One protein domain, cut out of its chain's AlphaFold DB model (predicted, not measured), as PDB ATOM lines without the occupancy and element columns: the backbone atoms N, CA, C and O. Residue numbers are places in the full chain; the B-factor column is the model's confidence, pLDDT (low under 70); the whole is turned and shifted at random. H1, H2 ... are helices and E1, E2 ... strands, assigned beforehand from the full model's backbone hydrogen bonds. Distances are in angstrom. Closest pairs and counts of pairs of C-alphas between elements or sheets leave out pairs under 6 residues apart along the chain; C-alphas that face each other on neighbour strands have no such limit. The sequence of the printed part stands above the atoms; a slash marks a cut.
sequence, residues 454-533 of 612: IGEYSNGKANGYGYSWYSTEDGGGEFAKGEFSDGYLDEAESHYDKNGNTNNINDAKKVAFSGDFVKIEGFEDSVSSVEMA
ATOM      1  N   ILE A 454     182.894 179.177 142.323       91.25
ATOM      2  CA  ILE A 454     184.304 179.150 141.925       91.25
ATOM      3  C   ILE A 454     184.633 180.520 141.352       91.25
ATOM      4  O   ILE A 454     183.993 180.952 140.397       91.25
ATOM      5  N   GLY A 455     185.648 181.181 141.881       89.75
ATOM      6  CA  GLY A 455     186.062 182.467 141.344       89.75
ATOM      7  C   GLY A 455     186.864 183.270 142.332       89.75
ATOM      8  O   GLY A 455     187.400 182.730 143.306       89.75
ATOM      9  N   GLU A 456     186.957 184.555 142.040       88.75
ATOM     10  CA  GLU A 456     187.675 185.481 142.885       88.75
ATOM     11  C   GLU A 456     186.966 185.712 144.220       88.75
ATOM     12  O   GLU A 456     185.738 185.773 144.318       88.75
ATOM     13  N   TYR A 457     187.746 185.800 145.291       88.06
ATOM     14  CA  TYR A 457     187.195 186.034 146.615       88.06
ATOM     15  C   TYR A 457     188.127 186.888 147.464       88.06
ATOM     16  O   TYR A 457     189.352 186.816 147.370       88.06
ATOM     17  N   SER A 458     187.531 187.673 148.352       84.88
ATOM     18  CA  SER A 458     188.246 188.434 149.369       84.88
ATOM     19  C   SER A 458     187.356 188.604 150.596       84.88
ATOM     20  O   SER A 458     186.130 188.623 150.497       84.88
ATOM     21  N   ASN A 459     187.961 188.666 151.786       83.31
ATOM     22  CA  ASN A 459     187.238 188.839 153.055       83.31
ATOM     23  C   ASN A 459     186.102 187.816 153.283       83.31
ATOM     24  O   ASN A 459     185.057 188.145 153.842       83.31
ATOM     25  N   GLY A 460     186.295 186.572 152.829       84.69
ATOM     26  CA  GLY A 460     185.295 185.503 152.959       84.69
ATOM     27  C   GLY A 460     184.052 185.686 152.079       84.69
ATOM     28  O   GLY A 460     183.014 185.080 152.352       84.69
ATOM     29  N   LYS A 461     184.132 186.526 151.043       91.06
ATOM     30  CA  LYS A 461     183.049 186.821 150.101       91.06
ATOM     31  C   LYS A 461     183.537 186.692 148.659       91.06
ATOM     32  O   LYS A 461     184.701 186.971 148.382       91.06
ATOM     33  N   ALA A 462     182.646 186.293 147.754       89.75
ATOM     34  CA  ALA A 462     182.894 186.386 146.316       89.75
ATOM     35  C   ALA A 462     183.084 187.858 145.924       89.75
ATOM     36  O   ALA A 462     182.217 188.680 146.221       89.75
ATOM     37  N   ASN A 463     184.217 188.176 145.304       85.69
ATOM     38  CA  ASN A 463     184.607 189.535 144.929       85.69
ATOM     39  C   ASN A 463     185.489 189.467 143.685       85.69
ATOM     40  O   ASN A 463     186.567 188.887 143.756       85.69
ATOM     41  N   GLY A 464     185.032 190.060 142.585       84.25
ATOM     42  CA  GLY A 464     185.599 189.887 141.251       84.25
ATOM     43  C   GLY A 464     184.831 188.842 140.447       84.25
ATOM     44  O   GLY A 464     183.677 188.513 140.736       84.25
ATOM     45  N   TYR A 465     185.450 188.305 139.405       86.62
ATOM     46  CA  TYR A 465     184.742 187.464 138.452       86.62
ATOM     47  C   TYR A 465     184.683 185.997 138.901       86.62
ATOM     48  O   TYR A 465     185.646 185.407 139.408       86.62
ATOM     49  N   GLY A 466     183.541 185.355 138.671       89.69
ATOM     50  CA  GLY A 466     183.362 183.960 139.039       89.69
ATOM     51  C   GLY A 466     182.157 183.274 138.425       89.69
ATOM     52  O   GLY A 466     181.447 183.801 137.569       89.69
ATOM     53  N   TYR A 467     181.956 182.057 138.905       90.44
ATOM     54  CA  TYR A 467     180.936 181.111 138.507       90.44
ATOM     55  C   TYR A 467     180.202 180.630 139.743       90.44
ATOM     56  O   TYR A 467     180.813 180.274 140.750       90.44
ATOM     57  N   SER A 468     178.884 180.579 139.656       87.31
ATOM     58  CA  SER A 468     178.019 180.169 140.749       87.31
ATOM     59  C   SER A 468     176.987 179.155 140.284       87.31
ATOM     60  O   SER A 468     176.522 179.192 139.144       87.31
ATOM     61  N   TRP A 469     176.636 178.258 141.201       83.19
ATOM     62  CA  TRP A 469     175.608 177.246 141.010       83.19
ATOM     63  C   TRP A 469     174.665 177.256 142.202       83.19
ATOM     64  O   TRP A 469     175.116 177.183 143.347       83.19
ATOM     65  N   TYR A 470     173.365 177.286 141.931       70.88
ATOM     66  CA  TYR A 470     172.330 177.263 142.965       70.88
ATOM     67  C   TYR A 470     171.859 175.830 143.241       70.88
ATOM     68  O   TYR A 470     171.719 175.037 142.326       70.88
ATOM     69  N   SER A 471     171.607 175.438 144.486       55.88
ATOM     70  CA  SER A 471     170.993 174.129 144.753       55.88
ATOM     71  C   SER A 471     169.511 174.164 144.361       55.88
ATOM     72  O   SER A 471     168.746 174.954 144.909       55.88
ATOM     73  N   THR A 472     169.102 173.306 143.425       52.72
ATOM     74  CA  THR A 472     167.711 172.834 143.348       52.72
ATOM     75  C   THR A 472     167.605 171.512 144.110       52.72
ATOM     76  O   THR A 472     168.616 170.830 144.299       52.72
ATOM     77  N   GLU A 473     166.395 171.138 144.537       46.56
ATOM     78  CA  GLU A 473     166.113 169.877 145.252       46.56
ATOM     79  C   GLU A 473     166.638 168.619 144.517       46.56
ATOM     80  O   GLU A 473     166.858 167.587 145.150       46.56
ATOM     81  N   ASP A 474     166.940 168.734 143.217       43.09
ATOM     82  CA  ASP A 474     167.394 167.652 142.337       43.09
ATOM     83  C   ASP A 474     168.905 167.710 142.001       43.09
ATOM     84  O   ASP A 474     169.395 166.947 141.168       43.09
ATOM     85  N   GLY A 475     169.670 168.623 142.616       43.22
ATOM     86  CA  GLY A 475     171.126 168.734 142.430       43.22
ATOM     87  C   GLY A 475     171.589 169.387 141.115       43.22
ATOM     88  O   GLY A 475     172.795 169.449 140.859       43.22
ATOM     89  N   GLY A 476     170.664 169.899 140.294       41.97
ATOM     90  CA  GLY A 476     170.942 170.653 139.065       41.97
ATOM     91  C   GLY A 476     170.690 172.144 139.266       41.97
ATOM     92  O   GLY A 476     169.546 172.564 139.402       41.97
ATOM     93  N   GLY A 477     171.747 172.945 139.342       51.94
ATOM     94  CA  GLY A 477     171.632 174.363 139.661       51.94
ATOM     95  C   GLY A 477     171.458 175.297 138.485       51.94
ATOM     96  O   GLY A 477     171.991 175.034 137.411       51.94
ATOM     97  N   GLU A 478     170.780 176.420 138.736       60.59
ATOM     98  CA  GLU A 478     170.883 177.617 137.901       60.59
ATOM     99  C   GLU A 478     172.363 178.044 137.865       60.59
ATOM    100  O   GLU A 478     173.061 177.987 138.883       60.59
ATOM    101  N   PHE A 479     172.879 178.373 136.685       71.56
ATOM    102  CA  PHE A 479     174.285 178.723 136.482       71.56
ATOM    103  C   PHE A 479     174.382 180.213 136.187       71.56
ATOM    104  O   PHE A 479     173.776 180.682 135.222       71.56
ATOM    105  N   ALA A 480     175.138 180.946 137.004       77.75
ATOM    106  CA  ALA A 480     175.484 182.343 136.758       77.75
ATOM    107  C   ALA A 480     177.000 182.501 136.684       77.75
ATOM    108  O   ALA A 480     177.712 182.049 137.584       77.75
ATOM    109  N   LYS A 481     177.470 183.197 135.647       85.38
ATOM    110  CA  LYS A 481     178.857 183.661 135.539       85.38
ATOM    111  C   LYS A 481     178.893 185.165 135.298       85.38
ATOM    112  O   LYS A 481     178.048 185.685 134.563       85.38
ATOM    113  N   GLY A 482     179.851 185.842 135.912       85.06
ATOM    114  CA  GLY A 482     179.951 187.296 135.864       85.06
ATOM    115  C   GLY A 482     180.724 187.872 137.044       85.06
ATOM    116  O   GLY A 482     181.459 187.146 137.715       85.06
ATOM    117  N   GLU A 483     180.562 189.169 137.273       86.56
ATOM    118  CA  GLU A 483     181.235 189.926 138.325       86.56
ATOM    119  C   GLU A 483     180.441 189.892 139.632       86.56
ATOM    120  O   GLU A 483     179.215 190.027 139.649       86.56
ATOM    121  N   PHE A 484     181.152 189.694 140.739       88.56
ATOM    122  CA  PHE A 484     180.608 189.643 142.085       88.56
ATOM    123  C   PHE A 484     181.188 190.772 142.927       88.56
ATOM    124  O   PHE A 484     182.393 191.014 142.909       88.56
ATOM    125  N   SER A 485     180.330 191.419 143.709       88.06
ATOM    126  CA  SER A 485     180.696 192.504 144.610       88.06
ATOM    127  C   SER A 485     180.023 192.302 145.963       88.06
ATOM    128  O   SER A 485     178.821 192.050 146.062       88.06
ATOM    129  N   ASP A 486     180.828 192.328 147.020       88.94
ATOM    130  CA  ASP A 486     180.446 192.057 148.405       88.94
ATOM    131  C   ASP A 486     179.678 190.735 148.602       88.94
ATOM    132  O   ASP A 486     178.799 190.608 149.458       88.94
ATOM    133  N   GLY A 487     180.034 189.711 147.826       88.12
ATOM    134  CA  GLY A 487     179.389 188.403 147.864       88.12
ATOM    135  C   GLY A 487     178.085 188.317 147.071       88.12
ATOM    136  O   GLY A 487     177.407 187.301 147.182       88.12
ATOM    137  N   TYR A 488     177.720 189.321 146.278       87.94
ATOM    138  CA  TYR A 488     176.520 189.305 145.441       87.94
ATOM    139  C   TYR A 488     176.887 189.398 143.967       87.94
ATOM    140  O   TYR A 488     177.893 190.003 143.618       87.94
ATOM    141  N   LEU A 489     176.073 188.797 143.100       86.31
ATOM    142  CA  LEU A 489     176.227 188.940 141.654       86.31
ATOM    143  C   LEU A 489     175.881 190.380 141.250       86.31
ATOM    144  O   LEU A 489     174.737 190.805 141.427       86.31
ATOM    145  N   ASP A 490     176.852 191.110 140.713       81.38
ATOM    146  CA  ASP A 490     176.693 192.502 140.295       81.38
ATOM    147  C   ASP A 490     176.380 192.590 138.795       81.38
ATOM    148  O   ASP A 490     175.299 193.036 138.399       81.38
ATOM    149  N   GLU A 491     177.237 192.015 137.954       76.12
ATOM    150  CA  GLU A 491     177.019 191.901 136.510       76.12
ATOM    151  C   GLU A 491     177.026 190.431 136.088       76.12
ATOM    152  O   GLU A 491     177.897 189.674 136.501       76.12
ATOM    153  N   ALA A 492     176.062 189.995 135.268       72.94
ATOM    154  CA  ALA A 492     176.017 188.616 134.779       72.94
ATOM    155  C   ALA A 492     176.143 188.567 133.259       72.94
ATOM    156  O   ALA A 492     175.376 189.209 132.543       72.94
ATOM    157  N   GLU A 493     177.053 187.726 132.774       70.44
ATOM    158  CA  GLU A 493     177.189 187.434 131.347       70.44
ATOM    159  C   GLU A 493     176.123 186.429 130.876       70.44
ATOM    160  O   GLU A 493     175.677 186.472 129.732       70.44
ATOM    161  N   SER A 494     175.707 185.502 131.746       67.19
ATOM    162  CA  SER A 494     174.686 184.493 131.433       67.19
ATOM    163  C   SER A 494     174.043 183.929 132.701       67.19
ATOM    164  O   SER A 494     174.758 183.661 133.667       67.19
ATOM    165  N   HIS A 495     172.723 183.709 132.675       65.94
ATOM    166  CA  HIS A 495     171.937 183.113 133.761       65.94
ATOM    167  C   HIS A 495     170.874 182.153 133.207       65.94
ATOM    168  O   HIS A 495     170.093 182.551 132.338       65.94
ATOM    169  N   TYR A 496     170.818 180.922 133.722       62.97
ATOM    170  CA  TYR A 496     169.909 179.874 133.238       62.97
ATOM    171  C   TYR A 496     169.060 179.278 134.355       62.97
ATOM    172  O   TYR A 496     169.580 178.999 135.428       62.97
ATOM    173  N   ASP A 497     167.783 179.031 134.069       57.06
ATOM    174  CA  ASP A 497     166.859 178.295 134.925       57.06
ATOM    175  C   ASP A 497     167.132 176.778 134.902       57.06
ATOM    176  O   ASP A 497     167.928 176.271 134.108       57.06
ATOM    177  N   LYS A 498     166.419 176.021 135.744       51.94
ATOM    178  CA  LYS A 498     166.510 174.546 135.825       51.94
ATOM    179  C   LYS A 498     166.255 173.786 134.509       51.94
ATOM    180  O   LYS A 498     166.551 172.598 134.429       51.94
ATOM    181  N   ASN A 499     165.663 174.433 133.507       57.12
ATOM    182  CA  ASN A 499     165.377 173.870 132.189       57.12
ATOM    183  C   ASN A 499     166.326 174.420 131.105       57.12
ATOM    184  O   ASN A 499     166.142 174.107 129.929       57.12
ATOM    185  N   GLY A 500     167.313 175.240 131.479       56.72
ATOM    186  CA  GLY A 500     168.219 175.912 130.552       56.72
ATOM    187  C   GLY A 500     167.638 177.167 129.891       56.72
ATOM    188  O   GLY A 500     168.229 177.660 128.932       56.72
ATOM    189  N   ASN A 501     166.504 177.698 130.358       61.56
ATOM    190  CA  ASN A 501     165.951 178.955 129.844       61.56
ATOM    191  C   ASN A 501     166.610 180.156 130.520       61.56
ATOM    192  O   ASN A 501     166.920 180.119 131.706       61.56
ATOM    193  N   THR A 502     166.753 181.268 129.808       59.41
ATOM    194  CA  THR A 502     167.250 182.517 130.392       59.41
ATOM    195  C   THR A 502     166.240 183.075 131.405       59.41
ATOM    196  O   THR A 502     165.110 183.394 131.033       59.41
ATOM    197  N   ASN A 503     166.633 183.195 132.678       59.59
ATOM    198  CA  ASN A 503     165.776 183.691 133.768       59.59
ATOM    199  C   ASN A 503     166.117 185.140 134.172       59.59
ATOM    200  O   ASN A 503     167.154 185.676 133.782       59.59
ATOM    201  N   ASN A 504     165.267 185.774 134.992       63.78
ATOM    202  CA  ASN A 504     165.472 187.144 135.481       63.78
ATOM    203  C   ASN A 504     166.702 187.250 136.406       63.78
ATOM    204  O   ASN A 504     166.701 186.736 137.521       63.78
ATOM    205  N   ILE A 505     167.723 187.982 135.956       68.12
ATOM    206  CA  ILE A 505     168.983 188.241 136.672       68.12
ATOM    207  C   ILE A 505     168.791 188.790 138.100       68.12
ATOM    208  O   ILE A 505     169.613 188.540 138.975       68.12
ATOM    209  N   ASN A 506     167.688 189.500 138.367       71.81
ATOM    210  CA  ASN A 506     167.447 190.169 139.648       71.81
ATOM    211  C   ASN A 506     167.263 189.214 140.834       71.81
ATOM    212  O   ASN A 506     167.453 189.633 141.974       71.81
ATOM    213  N   ASP A 507     166.881 187.959 140.599       67.00
ATOM    214  CA  ASP A 507     166.752 186.979 141.680       67.00
ATOM    215  C   ASP A 507     168.111 186.382 142.066       67.00
ATOM    216  O   ASP A 507     168.389 186.227 143.255       67.00
ATOM    217  N   ALA A 508     169.008 186.193 141.094       67.62
ATOM    218  CA  ALA A 508     170.394 185.799 141.340       67.62
ATOM    219  C   ALA A 508     171.170 186.868 142.133       67.62
ATOM    220  O   ALA A 508     171.922 186.534 143.050       67.62
ATOM    221  N   LYS A 509     170.910 188.162 141.877       75.94
ATOM    222  CA  LYS A 509     171.514 189.282 142.629       75.94
ATOM    223  C   LYS A 509     171.194 189.280 144.131       75.94
ATOM    224  O   LYS A 509     171.887 189.930 144.903       75.94
ATOM    225  N   LYS A 510     170.147 188.573 144.572       75.31
ATOM    226  CA  LYS A 510     169.743 188.512 145.992       75.31
ATOM    227  C   LYS A 510     170.485 187.435 146.778       75.31
ATOM    228  O   LYS A 510     170.360 187.382 148.003       75.31
ATOM    229  N   VAL A 511     171.213 186.547 146.104       77.25
ATOM    230  CA  VAL A 511     171.866 185.414 146.757       77.25
ATOM    231  C   VAL A 511     173.274 185.789 147.193       77.25
ATOM    232  O   VAL A 511     174.091 186.222 146.388       77.25
ATOM    233  N   ALA A 512     173.556 185.571 148.478       83.69
ATOM    234  CA  ALA A 512     174.861 185.833 149.064       83.69
ATOM    235  C   ALA A 512     175.819 184.634 148.917       83.69
ATOM    236  O   ALA A 512     175.509 183.485 149.272       83.69
ATOM    237  N   PHE A 513     177.030 184.935 148.466       87.94
ATOM    238  CA  PHE A 513     178.174 184.052 148.278       87.94
ATOM    239  C   PHE A 513     179.277 184.416 149.269       87.94
ATOM    240  O   PHE A 513     180.343 184.914 148.913       87.94
ATOM    241  N   SER A 514     178.990 184.161 150.540       87.94
ATOM    242  CA  SER A 514     179.908 184.352 151.657       87.94
ATOM    243  C   SER A 514     180.057 183.065 152.469       87.94
ATOM    244  O   SER A 514     179.142 182.234 152.506       87.94
ATOM    245  N   GLY A 515     181.222 182.879 153.090       88.56
ATOM    246  CA  GLY A 515     181.519 181.737 153.955       88.56
ATOM    247  C   GLY A 515     182.998 181.357 153.975       88.56
ATOM    248  O   GLY A 515     183.866 182.147 153.607       88.56
ATOM    249  N   ASP A 516     183.275 180.121 154.390       89.25
ATOM    250  CA  ASP A 516     184.632 179.581 154.464       89.25
ATOM    251  C   ASP A 516     185.088 179.092 153.084       89.25
ATOM    252  O   ASP A 516     184.834 177.955 152.671       89.25
ATOM    253  N   PHE A 517     185.747 179.980 152.343       89.75
ATOM    254  CA  PHE A 517     186.314 179.655 151.039       89.75
ATOM    255  C   PHE A 517     187.507 178.707 151.171       89.75
ATOM    256  O   PHE A 517     188.430 178.917 151.961       89.75
ATOM    257  N   VAL A 518     187.535 177.683 150.321       88.31
ATOM    258  CA  VAL A 518     188.712 176.839 150.132       88.31
ATOM    259  C   VAL A 518     189.635 177.521 149.128       88.31
ATOM    260  O   VAL A 518     189.380 177.496 147.923       88.31
ATOM    261  N   LYS A 519     190.718 178.118 149.633       83.06
ATOM    262  CA  LYS A 519     191.773 178.751 148.831       83.06
ATOM    263  C   LYS A 519     192.536 177.721 147.999       83.06
ATOM    264  O   LYS A 519     192.801 176.611 148.475       83.06
ATOM    265  N   ILE A 520     192.959 178.089 146.791       79.19
ATOM    266  CA  ILE A 520     193.924 177.289 146.034       79.19
ATOM    267  C   ILE A 520     195.350 177.519 146.589       79.19
ATOM    268  O   ILE A 520     195.795 178.649 146.746       79.19
ATOM    269  N   GLU A 521     196.048 176.443 146.974       62.38
ATOM    270  CA  GLU A 521     197.357 176.523 147.653       62.38
ATOM    271  C   GLU A 521     198.497 176.817 146.665       62.38
ATOM    272  O   GLU A 521     198.602 176.159 145.628       62.38
ATOM    273  N   GLY A 522     199.383 177.752 147.025       53.91
ATOM    274  CA  GLY A 522     200.502 178.209 146.188       53.91
ATOM    275  C   GLY A 522     200.336 179.610 145.589       53.91
ATOM    276  O   GLY A 522     201.227 180.044 144.873       53.91
ATOM    277  N   PHE A 523     199.232 180.299 145.892       58.31
ATOM    278  CA  PHE A 523     198.958 181.687 145.494       58.31
ATOM    279  C   PHE A 523     198.988 182.603 146.727       58.31
ATOM    280  O   PHE A 523     197.950 183.054 147.216       58.31
ATOM    281  N   GLU A 524     200.155 182.764 147.347       42.81
ATOM    282  CA  GLU A 524     200.347 183.787 148.385       42.81
ATOM    283  C   GLU A 524     200.593 185.139 147.690       42.81
ATOM    284  O   GLU A 524     201.268 185.186 146.669       42.81
ATOM    285  N   ASP A 525     199.966 186.204 148.196       45.62
ATOM    286  CA  ASP A 525     200.101 187.596 147.723       45.62
ATOM    287  C   ASP A 525     199.491 187.973 146.356       45.62
ATOM    288  O   ASP A 525     199.866 188.978 145.752       45.62
ATOM    289  N   SER A 526     198.491 187.230 145.873       52.22
ATOM    290  CA  SER A 526     197.710 187.650 144.705       52.22
ATOM    291  C   SER A 526     196.762 188.816 145.013       52.22
ATOM    292  O   SER A 526     196.047 188.818 146.014       52.22
ATOM    293  N   VAL A 527     196.745 189.788 144.108       47.16
ATOM    294  CA  VAL A 527     195.867 190.965 144.073       47.16
ATOM    295  C   VAL A 527     194.532 190.572 143.400       47.16
ATOM    296  O   VAL A 527     194.501 189.595 142.659       47.16
ATOM    297  N   SER A 528     193.399 191.213 143.698       48.50
ATOM    298  CA  SER A 528     192.124 190.945 142.988       48.50
ATOM    299  C   SER A 528     192.109 191.561 141.581       48.50
ATOM    300  O   SER A 528     192.830 192.525 141.333       48.50
ATOM    301  N   SER A 529     191.268 191.074 140.662       46.84
ATOM    302  CA  SER A 529     191.089 191.667 139.322       46.84
ATOM    303  C   SER A 529     190.682 193.142 139.372       46.84
ATOM    304  O   SER A 529     191.107 193.927 138.530       46.84
ATOM    305  N   VAL A 530     189.941 193.540 140.410       46.38
ATOM    306  CA  VAL A 530     189.568 194.934 140.689       46.38
ATOM    307  C   VAL A 530     190.777 195.770 141.115       46.38
ATOM    308  O   VAL A 530     190.896 196.925 140.730       46.38
ATOM    309  N   GLU A 531     191.693 195.221 141.908       47.69
ATOM    310  CA  GLU A 531     192.920 195.920 142.308       47.69
ATOM    311  C   GLU A 531     193.969 195.944 141.177       47.69
ATOM    312  O   GLU A 531     194.691 196.930 141.060       47.69
ATOM    313  N   MET A 532     194.006 194.920 140.312       47.28
ATOM    314  CA  MET A 532     194.793 194.905 139.067       47.28
ATOM    315  C   MET A 532     194.313 195.982 138.089       47.28
ATOM    316  O   MET A 532     195.120 196.763 137.601       47.28
ATOM    317  N   ALA A 533     192.996 196.095 137.891       40.41
ATOM    318  CA  ALA A 533     192.376 197.137 137.067       40.41
ATOM    319  C   ALA A 533     192.511 198.559 137.655       40.41
ATOM    320  O   ALA A 533     192.208 199.540 136.979       40.41
TER     321      ALA A 533
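What this domain is: This is residues 454 to 533 of the 612 residues of an uncharacterized protein of Clostridium sp. AF43-10 (UniProt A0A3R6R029). A twisted sheet of four strands makes the body, a meander with each strand the antiparallel neighbour of the one before; after H1 a tail, whose residues 520 to 526 stick out, folds back to the sheet at H2. The printed part has 80 residues, under half in named elements: strands E1 E2 E3 E4, also the sheet's order, then H1 and H2, class mixed. It is compact, radius of gyration of the C-alphas 13.3 A, spanning 40 by 25 by 17 A.

How they stand to each other: E1, residues 454 to 458, forms a hairpin with E2, residues 461 to 469; N 454 and O 467, 2.8 A, are within hydrogen-bond range. E2 and E3, residues 479 to 485, form another, with N 466 and O 482 at 2.9 A. E3 and E4, residues 488 to 496, form a third, with N 483 and O 491 at 2.8 A. H1, residues 505 to 508, is on the sheet at a height of 7.7 A. H2, residues 529 to 532, only grazes it. Both helices are too short for an O i to N i+4 pair.

Where its parts are: E1 begins at C-alpha 454 (184.304, 179.150, 141.925); H2 ends at C-alpha 532 (194.793, 194.905, 139.067). E3 is 17.2 A long.

The domain as a whole: The printed part has no cut. The link from H1 to H2 is long. Residues 521 to 533 are among those under pLDDT 70.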